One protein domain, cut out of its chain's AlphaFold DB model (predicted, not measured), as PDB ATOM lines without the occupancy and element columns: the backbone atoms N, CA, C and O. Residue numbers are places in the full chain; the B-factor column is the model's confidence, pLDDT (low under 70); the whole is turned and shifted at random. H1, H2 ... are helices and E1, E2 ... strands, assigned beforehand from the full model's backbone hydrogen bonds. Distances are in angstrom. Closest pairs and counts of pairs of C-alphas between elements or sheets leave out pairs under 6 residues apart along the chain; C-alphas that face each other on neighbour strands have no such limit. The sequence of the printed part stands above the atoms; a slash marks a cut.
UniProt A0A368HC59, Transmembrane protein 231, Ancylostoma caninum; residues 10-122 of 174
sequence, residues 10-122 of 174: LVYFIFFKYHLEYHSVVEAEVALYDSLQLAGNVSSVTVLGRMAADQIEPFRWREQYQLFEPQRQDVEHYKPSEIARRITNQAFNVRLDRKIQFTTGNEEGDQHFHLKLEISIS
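This is residues 10 to 122 of the 174 residues of the protein "Transmembrane protein 231" of Ancylostoma caninum (UniProt A0A368HC59). Two long, narrow sheets of three strands each lie partly face to face as a loose sandwich, E1, E2 and short E4 in one and E5, E3 and E6 in the other, their strands crossed at 33 degrees. Near E4 the chain leaves the sandwich, residues 70 to 76 stick out, and H1 and H2 follow before E5. The 113 printed residues hold six named strands and two named helices, in the order E1 E2 E3 E4 H1 H2 E5 E6, and the class is mostly strand. Both sheets are mixed, in the orders E1, E2, E4 and E5, E3, E6. The whole is loose, with a radius of gyration of the C-alphas of 17.4 A, and elongated, spanning 56 by 35 by 20 A.

E1, residues 10 to 21, and E2, residues 25 to 37, form an antiparallel hairpin at 164 degrees, with N 18 and O 28 2.8 A apart, within hydrogen-bond range. E4, residues 63 to 65, is parallel to E2 at 19 degrees, with N 65 and O 27 at 2.9 A. In the other sheet, twisted, the inner strand E3, residues 42 to 55, is antiparallel to E5, residues 92 to 104, at 163 degrees, with N 99 and O 48 at 2.7 A. E6, residues 114 to 121, is parallel to E3 at 21 degrees, with N 47 and O 116 at 2.8 A. The two sheets make a sandwich, two sheets face to face, with 23 pairs of C-alphas within 10 A and best planes 38 degrees apart. The closest C-alphas of E2 and E5 are those of Val 30 and Val 94, 7.3 A apart. H2, residues 80 to 89, only grazes the sheet of E1, E2 and E4 with residues 80 to 87. It also only grazes the other sheet, with residues 86 to 88. H1, residues 75 to 78, is on neither sheet; it is close to H2 but not clearly touching, the closest C-alphas, of His 77 and Ile 83, being 7.4 A apart. In H2 every O i to N i+4 pair is within hydrogen-bond range; H1 is too short for such a pair.

E1 begins at C-alpha 10 (6.930, -48.803, -21.530) and is 34.8 A long. E2 is 38.8 A, E3 37.7 A and E5 38.2 A long; E6 is 22.5 A and ends at C-alpha 121 (6.838, -37.788, -43.794). E4 is 6.5 A, H1 5.4 A and H2 14.4 A long, H2 beginning at C-alpha 80 (-7.913, -50.587, -28.962).

The C-alphas farthest apart, of Trp 61 and Glu 108, are 56.4 A apart. The printed part has no cut and no long link. Its mean pLDDT is 70.8; 38 residues are under 70, among them 21 to 26, 30 to 35 and 103 to 113.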
ATOM      1  N   LEU A  10       7.340 -50.147 -21.140       69.38
ATOM      2  CA  LEU A  10       6.930 -48.803 -21.530       69.38
ATOM      3  C   LEU A  10       5.713 -48.910 -22.439       69.38
ATOM      4  O   LEU A  10       5.805 -49.450 -23.539       69.38
ATOM      5  N   VAL A  11       4.588 -48.372 -21.979       71.56
ATOM      6  CA  VAL A  11       3.397 -48.184 -22.806       71.56
ATOM      7  C   VAL A  11       3.315 -46.714 -23.161       71.56
ATOM      8  O   VAL A  11       3.328 -45.868 -22.267       71.56
ATOM      9  N   TYR A  12       3.234 -46.409 -24.449       71.12
ATOM     10  CA  TYR A  12       3.077 -45.038 -24.906       71.12
ATOM     11  C   TYR A  12       1.954 -44.926 -25.927       71.12
ATOM     12  O   TYR A  12       1.691 -45.842 -26.711       71.12
ATOM     13  N   PHE A  13       1.315 -43.760 -25.901       69.69
ATOM     14  CA  PHE A  13       0.362 -43.334 -26.905       69.69
ATOM     15  C   PHE A  13       0.850 -42.026 -27.510       69.69
ATOM     16  O   PHE A  13       1.150 -41.082 -26.780       69.69
ATOM     17  N   ILE A  14       0.940 -41.974 -28.833       71.31
ATOM     18  CA  ILE A  14       1.261 -40.744 -29.555       71.31
ATOM     19  C   ILE A  14       0.074 -40.421 -30.444       71.31
ATOM     20  O   ILE A  14      -0.313 -41.229 -31.288       71.31
ATOM     21  N   PHE A  15      -0.475 -39.228 -30.255       72.81
ATOM     22  CA  PHE A  15      -1.577 -38.711 -31.051       72.81
ATOM     23  C   PHE A  15      -1.078 -37.557 -31.897       72.81
ATOM     24  O   PHE A  15      -0.388 -36.669 -31.393       72.81
ATOM     25  N   PHE A  16      -1.441 -37.552 -33.171       73.75
ATOM     26  CA  PHE A  16      -1.154 -36.429 -34.048       73.75
ATOM     27  C   PHE A  16      -2.343 -36.137 -34.947       73.75
ATOM     28  O   PHE A  16      -3.110 -37.025 -35.322       73.75
ATOM     29  N   LYS A  17      -2.484 -34.850 -35.259       73.19
ATOM     30  CA  LYS A  17      -3.421 -34.348 -36.253       73.19
ATOM     31  C   LYS A  17      -2.656 -34.112 -37.536       73.19
ATOM     32  O   LYS A  17      -1.632 -33.430 -37.533       73.19
ATOM     33  N   TYR A  18      -3.150 -34.703 -38.605       71.56
ATOM     34  CA  TYR A  18      -2.578 -34.612 -39.929       71.56
ATOM     35  C   TYR A  18      -3.522 -33.813 -40.824       71.56
ATOM     36  O   TYR A  18      -4.731 -34.042 -40.809       71.56
ATOM     37  N   HIS A  19      -2.963 -32.858 -41.565       70.88
ATOM     38  CA  HIS A  19      -3.698 -32.000 -42.488       70.88
ATOM     39  C   HIS A  19      -3.020 -32.047 -43.856       70.88
ATOM     40  O   HIS A  19      -1.867 -31.635 -43.996       70.88
ATOM     41  N   LEU A  20      -3.740 -32.549 -44.854       70.69
ATOM     42  CA  LEU A  20      -3.344 -32.498 -46.258       70.69
ATOM     43  C   LEU A  20      -4.081 -31.347 -46.931       70.69
ATOM     44  O   LEU A  20      -5.308 -31.369 -47.041       70.69
ATOM     45  N   GLU A  21      -3.321 -30.365 -47.407       63.84
ATOM     46  CA  GLU A  21      -3.838 -29.268 -48.219       63.84
ATOM     47  C   GLU A  21      -3.430 -29.490 -49.680       63.84
ATOM     48  O   GLU A  21      -2.335 -29.129 -50.106       63.84
ATOM     49  N   TYR A  22      -4.303 -30.150 -50.446       66.75
ATOM     50  CA  TYR A  22      -4.168 -30.276 -51.900       66.75
ATOM     51  C   TYR A  22      -5.488 -29.864 -52.575       66.75
ATOM     52  O   TYR A  22      -6.200 -28.997 -52.074       66.75
ATOM     53  N   HIS A  23      -5.875 -30.485 -53.696       60.91
ATOM     54  CA  HIS A  23      -7.191 -30.274 -54.320       60.91
ATOM     55  C   HIS A  23      -8.382 -30.564 -53.388       60.91
ATOM     56  O   HIS A  23      -9.477 -30.052 -53.615       60.91
ATOM     57  N   SER A  24      -8.173 -31.364 -52.340       59.97
ATOM     58  CA  SER A  24      -9.119 -31.588 -51.249       59.97
ATOM     59  C   SER A  24      -8.410 -31.354 -49.917       59.97
ATOM     60  O   SER A  24      -7.217 -31.624 -49.790       59.97
ATOM     61  N   VAL A  25      -9.150 -30.808 -48.951       68.56
ATOM     62  CA  VAL A  25      -8.680 -30.639 -47.573       68.56
ATOM     63  C   VAL A  25      -9.033 -31.908 -46.811       68.56
ATOM     64  O   VAL A  25     -10.217 -32.246 -46.720       68.56
ATOM     65  N   VAL A  26      -8.026 -32.611 -46.300       68.56
ATOM     66  CA  VAL A  26      -8.219 -33.833 -45.508       68.56
ATOM     67  C   VAL A  26      -7.616 -33.629 -44.128       68.56
ATOM     68  O   VAL A  26      -6.417 -33.384 -43.996       68.56
ATOM     69  N   GLU A  27      -8.459 -33.759 -43.108       72.00
ATOM     70  CA  GLU A  27      -8.056 -33.768 -41.703       72.00
ATOM     71  C   GLU A  27      -8.196 -35.180 -41.141       72.00
ATOM     72  O   GLU A  27      -9.281 -35.766 -41.180       72.00
ATOM     73  N   ALA A  28      -7.114 -35.718 -40.584       70.81
ATOM     74  CA  ALA A  28      -7.115 -37.038 -39.967       70.81
ATOM     75  C   ALA A  28      -6.452 -37.011 -38.588       70.81
ATOM     76  O   ALA A  28      -5.363 -36.462 -38.404       70.81
ATOM     77  N   GLU A  29      -7.105 -37.637 -37.615       71.38
ATOM     78  CA  GLU A  29      -6.491 -37.980 -36.338       71.38
ATOM     79  C   GLU A  29      -5.841 -39.354 -36.446       71.38
ATOM     80  O   GLU A  29      -6.437 -40.288 -36.978       71.38
ATOM     81  N   VAL A  30      -4.627 -39.492 -35.918       69.00
ATOM     82  CA  VAL A  30      -3.924 -40.775 -35.885       69.00
ATOM     83  C   VAL A  30      -3.436 -41.050 -34.471       69.00
ATOM     84  O   VAL A  30      -2.928 -40.163 -33.780       69.00
ATOM     85  N   ALA A  31      -3.598 -42.302 -34.050       66.94
ATOM     86  CA  ALA A  31      -3.166 -42.805 -32.759       66.94
ATOM     87  C   ALA A  31      -2.136 -43.922 -32.952       66.94
ATOM     88  O   ALA A  31      -2.412 -44.936 -33.592       66.94
ATOM     89  N   LEU A  32      -0.960 -43.755 -32.355       69.19
ATOM     90  CA  LEU A  32       0.043 -44.805 -32.232       69.19
ATOM     91  C   LEU A  32      -0.027 -45.363 -30.826       69.19
ATOM     92  O   LEU A  32       0.116 -44.618 -29.861       69.19
ATOM     93  N   TYR A  33      -0.200 -46.671 -30.732       68.50
ATOM     94  CA  TYR A  33      -0.113 -47.417 -29.490       68.50
ATOM     95  C   TYR A  33       1.058 -48.389 -29.579       68.50
ATOM     96  O   TYR A  33       1.215 -49.094 -30.582       68.50
ATOM     97  N   ASP A  34       1.878 -48.434 -28.534       66.00
ATOM     98  CA  ASP A  34       2.850 -49.509 -28.392       66.00
ATOM     99  C   ASP A  34       3.111 -49.879 -26.938       66.00
ATOM    100  O   ASP A  34       2.946 -49.074 -26.018       66.00
ATOM    101  N   SER A  35       3.574 -51.112 -26.769       68.69
ATOM    102  CA  SER A  35       4.089 -51.641 -25.516       68.69
ATOM    103  C   SER A  35       5.467 -52.239 -25.770       68.69
ATOM    104  O   SER A  35       5.592 -53.256 -26.454       68.69
ATOM    105  N   LEU A  36       6.502 -51.614 -25.219       72.19
ATOM    106  CA  LEU A  36       7.884 -52.052 -25.366       72.19
ATOM    107  C   LEU A  36       8.346 -52.745 -24.093       72.19
ATOM    108  O   LEU A  36       8.268 -52.164 -23.009       72.19
ATOM    109  N   GLN A  37       8.871 -53.960 -24.240       70.31
ATOM    110  CA  GLN A  37       9.616 -54.619 -23.172       70.31
ATOM    111  C   GLN A  37      11.042 -54.074 -23.170       70.31
ATOM    112  O   GLN A  37      11.776 -54.198 -24.151       70.31
ATOM    113  N   LEU A  38      11.424 -53.433 -22.073       70.31
ATOM    114  CA  LEU A  38      12.742 -52.838 -21.902       70.31
ATOM    115  C   LEU A  38      13.686 -53.910 -21.347       70.31
ATOM    116  O   LEU A  38      13.561 -54.344 -20.202       70.31
ATOM    117  N   ALA A  39      14.640 -54.355 -22.165       63.44
ATOM    118  CA  ALA A  39      15.675 -55.281 -21.722       63.44
ATOM    119  C   ALA A  39      16.819 -54.507 -21.037       63.44
ATOM    120  O   ALA A  39      17.691 -53.950 -21.698       63.44
ATOM    121  N   GLY A  40      16.827 -54.477 -19.700       66.38
ATOM    122  CA  GLY A  40      17.930 -53.917 -18.905       66.38
ATOM    123  C   GLY A  40      17.808 -52.420 -18.578       66.38
ATOM    124  O   GLY A  40      16.712 -51.872 -18.522       66.38
ATOM    125  N   ASN A  41      18.941 -51.756 -18.303       65.31
ATOM    126  CA  ASN A  41      18.975 -50.315 -18.002       65.31
ATOM    127  C   ASN A  41      18.997 -49.512 -19.306       65.31
ATOM    128  O   ASN A  41      20.057 -49.141 -19.808       65.31
ATOM    129  N   VAL A  42      17.818 -49.273 -19.863       66.81
ATOM    130  CA  VAL A  42      17.654 -48.409 -21.033       66.81
ATOM    131  C   VAL A  42      17.517 -46.968 -20.547       66.81
ATOM    132  O   VAL A  42      16.630 -46.666 -19.752       66.81
ATOM    133  N   SER A  43      18.399 -46.080 -21.006       71.06
ATOM    134  CA  SER A  43      18.346 -44.649 -20.671       71.06
ATOM    135  C   SER A  43      17.582 -43.844 -21.719       71.06
ATOM    136  O   SER A  43      16.996 -42.812 -21.396       71.06
ATOM    137  N   SER A  44      17.543 -44.318 -22.968       69.81
ATOM    138  CA  SER A  44      16.747 -43.685 -24.012       69.81
ATOM    139  C   SER A  44      16.143 -44.675 -25.001       69.81
ATOM    140  O   SER A  44      16.725 -45.708 -25.352       69.81
ATOM    141  N   VAL A  45      14.947 -44.326 -25.468       74.00
ATOM    142  CA  VAL A  45      14.241 -45.025 -26.540       74.00
ATOM    143  C   VAL A  45      14.038 -44.034 -27.670       74.00
ATOM    144  O   VAL A  45      13.416 -42.988 -27.480       74.00
ATOM    145  N   THR A  46      14.560 -44.371 -28.847       72.25
ATOM    146  CA  THR A  46      14.293 -43.616 -30.069       72.25
ATOM    147  C   THR A  46      13.348 -44.419 -30.950       72.25
ATOM    148  O   THR A  46      13.669 -45.528 -31.381       72.25
ATOM    149  N   VAL A  47      12.172 -43.857 -31.214       72.69
ATOM    150  CA  VAL A  47      11.183 -44.414 -32.138       72.69
ATOM    151  C   VAL A  47      11.302 -43.648 -33.448       72.69
ATOM    152  O   VAL A  47      10.963 -42.468 -33.513       72.69
ATOM    153  N   LEU A  48      11.802 -44.319 -34.483       74.12
ATOM    154  CA  LEU A  48      11.818 -43.793 -35.845       74.12
ATOM    155  C   LEU A  48      10.602 -44.345 -36.578       74.12
ATOM    156  O   LEU A  48      10.375 -45.552 -36.543       74.12
ATOM    157  N   GLY A  49       9.825 -43.498 -37.239       70.38
ATOM    158  CA  GLY A  49       8.653 -43.925 -37.999       70.38
ATOM    159  C   GLY A  49       8.593 -43.257 -39.361       70.38
ATOM    160  O   GLY A  49       8.705 -42.038 -39.454       70.38
ATOM    161  N   ARG A  50       8.394 -44.038 -40.421       69.31
ATOM    162  CA  ARG A  50       8.017 -43.521 -41.735       69.31
ATOM    163  C   ARG A  50       6.504 -43.521 -41.836       69.31
ATOM    164  O   ARG A  50       5.879 -44.561 -41.661       69.31
ATOM    165  N   MET A  51       5.926 -42.361 -42.107       73.81
ATOM    166  CA  MET A  51       4.493 -42.241 -42.344       73.81
ATOM    167  C   MET A  51       4.204 -42.443 -43.828       73.81
ATOM    168  O   MET A  51       4.873 -41.830 -44.660       73.81
ATOM    169  N   ALA A  52       3.230 -43.292 -44.130       71.31
ATOM    170  CA  ALA A  52       2.718 -43.539 -45.467       71.31
ATOM    171  C   ALA A  52       1.193 -43.433 -45.444       71.31
ATOM    172  O   ALA A  52       0.541 -43.937 -44.525       71.31
ATOM    173  N   ALA A  53       0.625 -42.775 -46.447       74.56
ATOM    174  CA  ALA A  53      -0.817 -42.660 -46.597       74.56
ATOM    175  C   ALA A  53      -1.321 -43.692 -47.614       74.56
ATOM    176  O   ALA A  53      -0.796 -43.791 -48.720       74.56
ATOM    177  N   ASP A  54      -2.342 -44.458 -47.247       71.38
ATOM    178  CA  ASP A  54      -2.980 -45.452 -48.106       71.38
ATOM    179  C   ASP A  54      -4.419 -45.012 -48.397       71.38
ATOM    180  O   ASP A  54      -5.235 -44.823 -47.487       71.38
ATOM    181  N   GLN A  55      -4.716 -44.802 -49.678       71.94
ATOM    182  CA  GLN A  55      -6.011 -44.331 -50.152       71.94
ATOM    183  C   GLN A  55      -6.771 -45.484 -50.812       71.94
ATOM    184  O   GLN A  55      -6.381 -45.978 -51.874       71.94
ATOM    185  N   ILE A  56      -7.887 -45.877 -50.201       72.00
ATOM    186  CA  ILE A  56      -8.769 -46.936 -50.702       72.00
ATOM    187  C   ILE A  56      -9.812 -46.346 -51.660       72.00
ATOM    188  O   ILE A  56     -10.031 -46.905 -52.736       72.00
ATOM    189  N   GLU A  57     -10.409 -45.198 -51.312       71.81
ATOM    190  CA  GLU A  57     -11.419 -44.508 -52.133       71.81
ATOM    191  C   GLU A  57     -10.995 -43.071 -52.502       71.81
ATOM    192  O   GLU A  57     -10.189 -42.463 -51.790       71.81
ATOM    193  N   PRO A  58     -11.520 -42.490 -53.601       70.31
ATOM    194  CA  PRO A  58     -11.241 -41.105 -53.982       70.31
ATOM    195  C   PRO A  58     -11.654 -40.111 -52.890       70.31
ATOM    196  O   PRO A  58     -12.742 -40.219 -52.327       70.31
ATOM    197  N   PHE A  59     -10.814 -39.104 -52.638       69.94
ATOM    198  CA  PHE A  59     -11.114 -38.060 -51.658       69.94
ATOM    199  C   PHE A  59     -12.341 -37.256 -52.084       69.94
ATOM    200  O   PHE A  59     -12.404 -36.747 -53.209       69.94
ATOM    201  N   ARG A  60     -13.303 -37.089 -51.172       69.44
ATOM    202  CA  ARG A  60     -14.404 -36.139 -51.362       69.44
ATOM    203  C   ARG A  60     -13.953 -34.719 -51.026       69.44
ATOM    204  O   ARG A  60     -12.906 -34.481 -50.426       69.44
ATOM    205  N   TRP A  61     -14.755 -33.734 -51.432       62.03
ATOM    206  CA  TRP A  61     -14.492 -32.342 -51.085       62.03
ATOM    207  C   TRP A  61     -14.674 -32.165 -49.564       62.03
ATOM    208  O   TRP A  61     -15.792 -32.188 -49.063       62.03
ATOM    209  N   ARG A  62     -13.558 -32.011 -48.840       69.38
ATOM    210  CA  ARG A  62     -13.491 -31.880 -47.372       69.38
ATOM    211  C   ARG A  62     -13.939 -33.133 -46.622       69.38
ATOM    212  O   ARG A  62     -15.124 -33.338 -46.368       69.38
ATOM    213  N   GLU A  63     -12.965 -33.924 -46.195       72.06
ATOM    214  CA  GLU A  63     -13.201 -35.080 -45.333       72.06
ATOM    215  C   GLU A  63     -12.511 -34.903 -43.987       72.06
ATOM    216  O   GLU A  63     -11.372 -34.437 -43.906       72.06
ATOM    217  N   GLN A  64     -13.228 -35.287 -42.933       76.25
ATOM    218  CA  GLN A  64     -12.730 -35.240 -41.572       76.25
ATOM    219  C   GLN A  64     -12.841 -36.628 -40.950       76.25
ATOM    220  O   GLN A  64     -13.937 -37.150 -40.744       76.25
ATOM    221  N   TYR A  65     -11.691 -37.216 -40.644       74.81
ATOM    222  CA  TYR A  65     -11.576 -38.520 -40.010       74.81
ATOM    223  C   TYR A  65     -11.189 -38.327 -38.543       74.81
ATOM    224  O   TYR A  65     -10.016 -38.167 -38.205       74.81
ATOM    225  N   GLN A  66     -12.197 -38.315 -37.668       75.19
ATOM    226  CA  GLN A  66     -12.009 -38.212 -36.219       75.19
ATOM    227  C   GLN A  66     -11.981 -39.604 -35.589       75.19
ATOM    228  O   GLN A  66     -12.837 -40.445 -35.872       75.19
ATOM    229  N   LEU A  67     -10.994 -39.843 -34.726       73.31
ATOM    230  CA  LEU A  67     -10.916 -41.063 -33.921       73.31
ATOM    231  C   LEU A  67     -11.571 -40.860 -32.556       73.31
ATOM    232  O   LEU A  67     -12.131 -41.807 -31.995       73.31
ATOM    233  N   PHE A  68     -11.503 -39.634 -32.034       75.12
ATOM    234  CA  PHE A  68     -12.025 -39.279 -30.724       75.12
ATOM    235  C   PHE A  68     -13.303 -38.453 -30.851       75.12
ATOM    236  O   PHE A  68     -13.310 -37.379 -31.444       75.12
ATOM    237  N   GLU A  69     -14.384 -38.938 -30.241       79.25
ATOM    238  CA  GLU A  69     -15.649 -38.212 -30.140       79.25
ATOM    239  C   GLU A  69     -15.724 -37.537 -28.757       79.25
ATOM    240  O   GLU A  69     -16.104 -38.186 -27.781       79.25
ATOM    241  N   PRO A  70     -15.404 -36.234 -28.618       75.12
ATOM    242  CA  PRO A  70     -15.286 -35.581 -27.307       75.12
ATOM    243  C   PRO A  70     -16.595 -35.562 -26.505       75.12
ATOM    244  O   PRO A  70     -16.580 -35.385 -25.290       75.12
ATOM    245  N   GLN A  71     -17.735 -35.742 -27.175       80.19
ATOM    246  CA  GLN A  71     -19.052 -35.786 -26.542       80.19
ATOM    247  C   GLN A  71     -19.396 -37.169 -25.968       80.19
ATOM    248  O   GLN A  71     -20.349 -37.291 -25.200       80.19
ATOM    249  N   ARG A  72     -18.641 -38.216 -26.324       79.38
ATOM    250  CA  ARG A  72     -18.963 -39.604 -25.994       79.38
ATOM    251  C   ARG A  72     -18.095 -40.121 -24.851       79.38
ATOM    252  O   ARG A  72     -16.870 -40.038 -24.907       79.38
ATOM    253  N   GLN A  73     -18.736 -40.705 -23.837       78.69
ATOM    254  CA  GLN A  73     -18.082 -41.215 -22.620       78.69
ATOM    255  C   GLN A  73     -18.047 -42.753 -22.535       78.69
ATOM    256  O   GLN A  73     -17.686 -43.317 -21.504       78.69
ATOM    257  N   ASP A  74     -18.399 -43.450 -23.617       84.19
ATOM    258  CA  ASP A  74     -18.469 -44.912 -23.638       84.19
ATOM    259  C   ASP A  74     -17.062 -45.533 -23.647       84.19
ATOM    260  O   ASP A  74     -16.333 -45.430 -24.631       84.19
ATOM    261  N   VAL A  75     -16.678 -46.247 -22.584       81.44
ATOM    262  CA  VAL A  75     -15.359 -46.916 -22.494       81.44
ATOM    263  C   VAL A  75     -15.170 -47.954 -23.605       81.44
ATOM    264  O   VAL A  75     -14.077 -48.100 -24.151       81.44
ATOM    265  N   GLU A  76     -16.250 -48.641 -23.983       84.75
ATOM    266  CA  GLU A  76     -16.267 -49.621 -25.075       84.75
ATOM    267  C   GLU A  76     -15.823 -49.014 -26.413       84.75
ATOM    268  O   GLU A  76     -15.141 -49.669 -27.197       84.75
ATOM    269  N   HIS A  77     -16.136 -47.736 -26.645       80.75
ATOM    270  CA  HIS A  77     -15.783 -47.025 -27.870       80.75
ATOM    271  C   HIS A  77     -14.269 -46.811 -28.006       80.75
ATOM    272  O   HIS A  77     -13.731 -46.833 -29.114       80.75
ATOM    273  N   TYR A  78     -13.569 -46.643 -26.885       78.75
ATOM    274  CA  TYR A  78     -12.133 -46.359 -26.848       78.75
ATOM    275  C   TYR A  78     -11.267 -47.614 -26.690       78.75
ATOM    276  O   TYR A  78     -10.057 -47.514 -26.480       78.75
ATOM    277  N   LYS A  79     -11.856 -48.811 -26.810       82.25
ATOM    278  CA  LYS A  79     -11.081 -50.053 -26.814       82.25
ATOM    279  C   LYS A  79     -10.142 -50.093 -28.028       82.25
ATOM    280  O   LYS A  79     -10.593 -49.828 -29.145       82.25
ATOM    281  N   PRO A  80      -8.871 -50.506 -27.858       75.56
ATOM    282  CA  PRO A  80      -7.913 -50.587 -28.962       75.56
ATOM    283  C   PRO A  80      -8.408 -51.421 -30.150       75.56
ATOM    284  O   PRO A  80      -8.156 -51.060 -31.295       75.56
ATOM    285  N   SER A  81      -9.159 -52.498 -29.893       80.50
ATOM    286  CA  SER A  81      -9.747 -53.347 -30.936       80.50
ATOM    287  C   SER A  81     -10.792 -52.617 -31.784       80.50
ATOM    288  O   SER A  81     -10.800 -52.766 -33.003       80.50
ATOM    289  N   GLU A  82     -11.647 -51.800 -31.166       82.88
ATOM    290  CA  GLU A  82     -12.666 -51.017 -31.878       82.88
ATOM    291  C   GLU A  82     -12.050 -49.838 -32.630       82.88
ATOM    292  O   GLU A  82     -12.470 -49.520 -33.743       82.88
ATOM    293  N   ILE A  83     -11.027 -49.203 -32.054       78.56
ATOM    294  CA  ILE A  83     -10.249 -48.157 -32.727       78.56
ATOM    295  C   ILE A  83      -9.572 -48.739 -33.974       78.56
ATOM    296  O   ILE A  83      -9.750 -48.209 -35.067       78.56
ATOM    297  N   ALA A  84      -8.875 -49.872 -33.836       75.38
ATOM    298  CA  ALA A  84      -8.221 -50.546 -34.956       75.38
ATOM    299  C   ALA A  84      -9.219 -50.932 -36.058       75.38
ATOM    300  O   ALA A  84      -8.969 -50.661 -37.230       75.38
ATOM    301  N   ARG A  85     -10.383 -51.487 -35.687       81.19
ATOM    302  CA  ARG A  85     -11.442 -51.857 -36.638       81.19
ATOM    303  C   ARG A  85     -11.982 -50.658 -37.421       81.19
ATOM    304  O   ARG A  85     -12.300 -50.781 -38.601       81.19
ATOM    305  N   ARG A  86     -12.107 -49.494 -36.781       79.06
ATOM    306  CA  ARG A  86     -12.560 -48.269 -37.454       79.06
ATOM    307  C   ARG A  86     -11.514 -47.742 -38.420       79.06
ATOM    308  O   ARG A  86     -11.863 -47.455 -39.556       79.06
ATOM    309  N   ILE A  87     -10.251 -47.712 -38.000       75.75
ATOM    310  CA  ILE A  87      -9.121 -47.317 -38.849       75.75
ATOM    311  C   ILE A  87      -9.055 -48.191 -40.113       75.75
ATOM    312  O   ILE A  87      -8.875 -47.678 -41.212       75.75
ATOM    313  N   THR A  88      -9.253 -49.510 -39.997       75.62
ATOM    314  CA  THR A  88      -9.224 -50.411 -41.164       75.62
ATOM    315  C   THR A  88     -10.388 -50.223 -42.134       75.62
ATOM    316  O   THR A  88     -10.263 -50.599 -43.293       75.62
ATOM    317  N   ASN A  89     -11.509 -49.667 -41.673       75.94
ATOM    318  CA  ASN A  89     -12.706 -49.458 -42.492       75.94
ATOM    319  C   ASN A  89     -12.768 -48.056 -43.117       75.94
ATOM    320  O   ASN A  89     -13.708 -47.769 -43.856       75.94
ATOM    321  N   GLN A  90     -11.828 -47.166 -42.795       74.38
ATOM    322  CA  GLN A  90     -11.788 -45.826 -43.371       74.38
ATOM    323  C   GLN A  90     -11.295 -45.871 -44.819       74.38
ATOM    324  O   GLN A  90     -10.383 -46.619 -45.162       74.38
ATOM    325  N   ALA A  91     -11.887 -45.024 -45.661       69.81
ATOM    326  CA  ALA A  91     -11.495 -44.836 -47.058       69.81
ATOM    327  C   ALA A  91     -10.064 -44.292 -47.220       69.81
ATOM    328  O   ALA A  91      -9.433 -44.477 -48.262       69.81
ATOM    329  N   PHE A  92      -9.551 -43.645 -46.175       72.81
ATOM    330  CA  PHE A  92      -8.196 -43.136 -46.067       72.81
ATOM    331  C   PHE A  92      -7.574 -43.640 -44.769       72.81
ATOM    332  O   PHE A  92      -8.176 -43.511 -43.704       72.81
ATOM    333  N   ASN A  93      -6.372 -44.201 -44.853       71.06
ATOM    334  CA  ASN A  93      -5.656 -44.701 -43.690       71.06
ATOM    335  C   ASN A  93      -4.199 -44.239 -43.723       71.06
ATOM    336  O   ASN A  93      -3.583 -44.137 -44.778       71.06
ATOM    337  N   VAL A  94      -3.635 -43.979 -42.550       71.88
ATOM    338  CA  VAL A  94      -2.235 -43.598 -42.391       71.88
ATOM    339  C   VAL A  94      -1.518 -44.723 -41.666       71.88
ATOM    340  O   VAL A  94      -1.854 -45.079 -40.537       71.88
ATOM    341  N   ARG A  95      -0.499 -45.280 -42.311       70.62
ATOM    342  CA  ARG A  95       0.379 -46.291 -41.728       70.62
ATOM    343  C   ARG A  95       1.671 -45.639 -41.268       70.62
ATOM    344  O   ARG A  95       2.219 -44.772 -41.943       70.62
ATOM    345  N   LEU A  96       2.161 -46.068 -40.109       71.81
ATOM    346  CA  LEU A  96       3.486 -45.700 -39.630       71.81
ATOM    347  C   LEU A  96       4.373 -46.944 -39.579       71.81
ATOM    348  O   LEU A  96       4.253 -47.765 -38.669       71.81
ATOM    349  N   ASP A  97       5.296 -47.045 -40.525       71.25
ATOM    350  CA  ASP A  97       6.333 -48.069 -40.528       71.25
ATOM    351  C   ASP A  97       7.435 -47.670 -39.550       71.25
ATOM    352  O   ASP A  97       8.218 -46.750 -39.797       71.25
ATOM    353  N   ARG A  98       7.487 -48.348 -38.402       70.06
ATOM    354  CA  ARG A  98       8.376 -47.983 -37.292       70.06
ATOM    355  C   ARG A  98       9.612 -48.871 -37.179       70.06
ATOM    356  O   ARG A  98       9.548 -50.087 -37.341       70.06
ATOM    357  N   LYS A  99      10.727 -48.261 -36.785       71.25
ATOM    358  CA  LYS A  99      11.976 -48.898 -36.367       71.25
ATOM    359  C   LYS A  99      12.373 -48.348 -34.998       71.25
ATOM    360  O   LYS A  99      12.659 -47.161 -34.852       71.25
ATOM    361  N   ILE A 100      12.388 -49.217 -33.994       70.50
ATOM    362  CA  ILE A 100      12.733 -48.855 -32.614       70.50
ATOM    363  C   ILE A 100      14.231 -49.079 -32.404       70.50
ATOM    364  O   ILE A 100      14.759 -50.134 -32.759       70.50
ATOM    365  N   GLN A 101      14.912 -48.088 -31.834       70.94
ATOM    366  CA  GLN A 101      16.311 -48.180 -31.427       70.94
ATOM    367  C   GLN A 101      16.423 -47.916 -29.923       70.94
ATOM    368  O   GLN A 101      15.960 -46.890 -29.419       70.94
ATOM    369  N   PHE A 102      17.039 -48.856 -29.209       70.94
ATOM    370  CA  PHE A 102      17.322 -48.743 -27.781       70.94
ATOM    371  C   PHE A 102      18.749 -48.245 -27.591       70.94
ATOM    372  O   PHE A 102      19.670 -48.806 -28.185       70.94
ATOM    373  N   THR A 103      18.942 -47.246 -26.728       66.81
ATOM    374  CA  THR A 103      20.286 -46.848 -26.299       66.81
ATOM    375  C   THR A 103      20.452 -47.175 -24.822       66.81
ATOM    376  O   THR A 103      19.680 -46.731 -23.967       66.81
ATOM    377  N   THR A 104      21.461 -47.983 -24.514       64.12
ATOM    378  CA  THR A 104      21.881 -48.273 -23.142       64.12
ATOM    379  C   THR A 104      22.855 -47.197 -22.682       64.12
ATOM    380  O   THR A 104      23.935 -47.058 -23.254       64.12
ATOM    381  N   GLY A 105      22.473 -46.424 -21.670       57.12
ATOM    382  CA  GLY A 105      23.331 -45.399 -21.080       57.12
ATOM    383  C   GLY A 105      24.347 -46.019 -20.131       57.12
ATOM    384  O   GLY A 105      23.975 -46.805 -19.261       57.12
ATOM    385  N   ASN A 106      25.614 -45.645 -20.293       51.25
ATOM    386  CA  ASN A 106      26.716 -46.070 -19.427       51.25
ATOM    387  C   ASN A 106      27.126 -45.012 -18.392       51.25
ATOM    388  O   ASN A 106      28.152 -45.177 -17.741       51.25
ATOM    389  N   GLU A 107      26.368 -43.931 -18.223       50.56
ATOM    390  CA  GLU A 107      26.876 -42.756 -17.511       50.56
ATOM    391  C   GLU A 107      26.165 -42.508 -16.176       50.56
ATOM    392  O   GLU A 107      24.940 -42.501 -16.073       50.56
ATOM    393  N   GLU A 108      26.981 -42.318 -15.135       49.53
ATOM    394  CA  GLU A 108      26.621 -42.053 -13.735       49.53
ATOM    395  C   GLU A 108      26.042 -40.643 -13.484       49.53
ATOM    396  O   GLU A 108      25.950 -40.208 -12.335       49.53
ATOM    397  N   GLY A 109      25.616 -39.924 -14.525       49.53
ATOM    398  CA  GLY A 109      25.054 -38.577 -14.436       49.53
ATOM    399  C   GLY A 109      23.630 -38.529 -14.982       49.53
ATOM    400  O   GLY A 109      23.402 -38.906 -16.122       49.53
ATOM    401  N   ASP A 110      22.700 -38.062 -14.149       50.59
ATOM    402  CA  ASP A 110      21.292 -37.744 -14.430       50.59
ATOM    403  C   ASP A 110      20.378 -38.882 -14.938       50.59
ATOM    404  O   ASP A 110      20.324 -39.256 -16.105       50.59
ATOM    405  N   GLN A 111      19.561 -39.402 -14.011       59.28
ATOM    406  CA  GLN A 111      18.548 -40.454 -14.210       59.28
ATOM    407  C   GLN A 111      17.298 -39.973 -14.977       59.28
ATOM    408  O   GLN A 111      16.169 -40.213 -14.542       59.28
ATOM    409  N   HIS A 112      17.454 -39.295 -16.110       65.44
ATOM    410  CA  HIS A 112      16.317 -38.925 -16.950       65.44
ATOM    411  C   HIS A 112      16.163 -39.911 -18.112       65.44
ATOM    412  O   HIS A 112      17.075 -40.129 -18.904       65.44
ATOM    413  N   PHE A 113      14.992 -40.546 -18.192       67.38
ATOM    414  CA  PHE A 113      14.623 -41.384 -19.328       67.38
ATOM    415  C   PHE A 113      14.243 -40.486 -20.510       67.38
ATOM    416  O   PHE A 113      13.301 -39.697 -20.413       67.38
ATOM    417  N   HIS A 114      14.961 -40.609 -21.626       71.31
ATOM    418  CA  HIS A 114      14.710 -39.810 -22.824       71.31
ATOM    419  C   HIS A 114      13.926 -40.614 -23.868       71.31
ATOM    420  O   HIS A 114      14.435 -41.577 -24.443       71.31
ATOM    421  N   LEU A 115      12.693 -40.190 -24.155       70.12
ATOM    422  CA  LEU A 115      11.905 -40.689 -25.282       70.12
ATOM    423  C   LEU A 115      12.055 -39.724 -26.460       70.12
ATOM    424  O   LEU A 115      11.604 -38.582 -26.382       70.12
ATOM    425  N   LYS A 116      12.677 -40.178 -27.552       73.12
ATOM    426  CA  LYS A 116      12.781 -39.410 -28.797       73.12
ATOM    427  C   LYS A 116      11.887 -40.038 -29.861       73.12
ATOM    428  O   LYS A 116      12.004 -41.224 -30.152       73.12
ATOM    429  N   LEU A 117      11.014 -39.233 -30.454       71.69
ATOM    430  CA  LEU A 117      10.183 -39.622 -31.588       71.69
ATOM    431  C   LEU A 117      10.633 -38.835 -32.814       71.69
ATOM    432  O   LEU A 117      10.680 -37.608 -32.774       71.69
ATOM    433  N   GLU A 118      10.939 -39.539 -33.896       73.56
ATOM    434  CA  GLU A 118      11.286 -38.928 -35.175       73.56
ATOM    435  C   GLU A 118      10.391 -39.524 -36.259       73.56
ATOM    436  O   GLU A 118      10.406 -40.732 -36.514       73.56
ATOM    437  N   ILE A 119       9.561 -38.671 -36.853       71.62
ATOM    438  CA  ILE A 119       8.607 -39.053 -37.890       71.62
ATOM    439  C   ILE A 119       9.103 -38.476 -39.209       71.62
ATOM    440  O   ILE A 119       9.198 -37.260 -39.362       71.62
ATOM    441  N   SER A 120       9.390 -39.352 -40.166       70.94
ATOM    442  CA  SER A 120       9.688 -38.967 -41.542       70.94
ATOM    443  C   SER A 120       8.408 -39.036 -42.363       70.94
ATOM    444  O   SER A 120       7.867 -40.122 -42.592       70.94
ATOM    445  N   ILE A 121       7.940 -37.884 -42.835       67.81
ATOM    446  CA  ILE A 121       6.838 -37.788 -43.794       67.81
ATOM    447  C   ILE A 121       7.460 -37.876 -45.186       67.81
ATOM    448  O   ILE A 121       8.327 -37.075 -45.525       67.81
ATOM    449  N   SER A 122       7.090 -38.895 -45.960       61.91
ATOM    450  CA  SER A 122       7.528 -38.992 -47.357       61.91
ATOM    451  C   SER A 122       6.612 -38.156 -48.241       61.91
ATOM    452  O   SER A 122       5.414 -38.080 -47.980       61.91
TER     453      SER A 122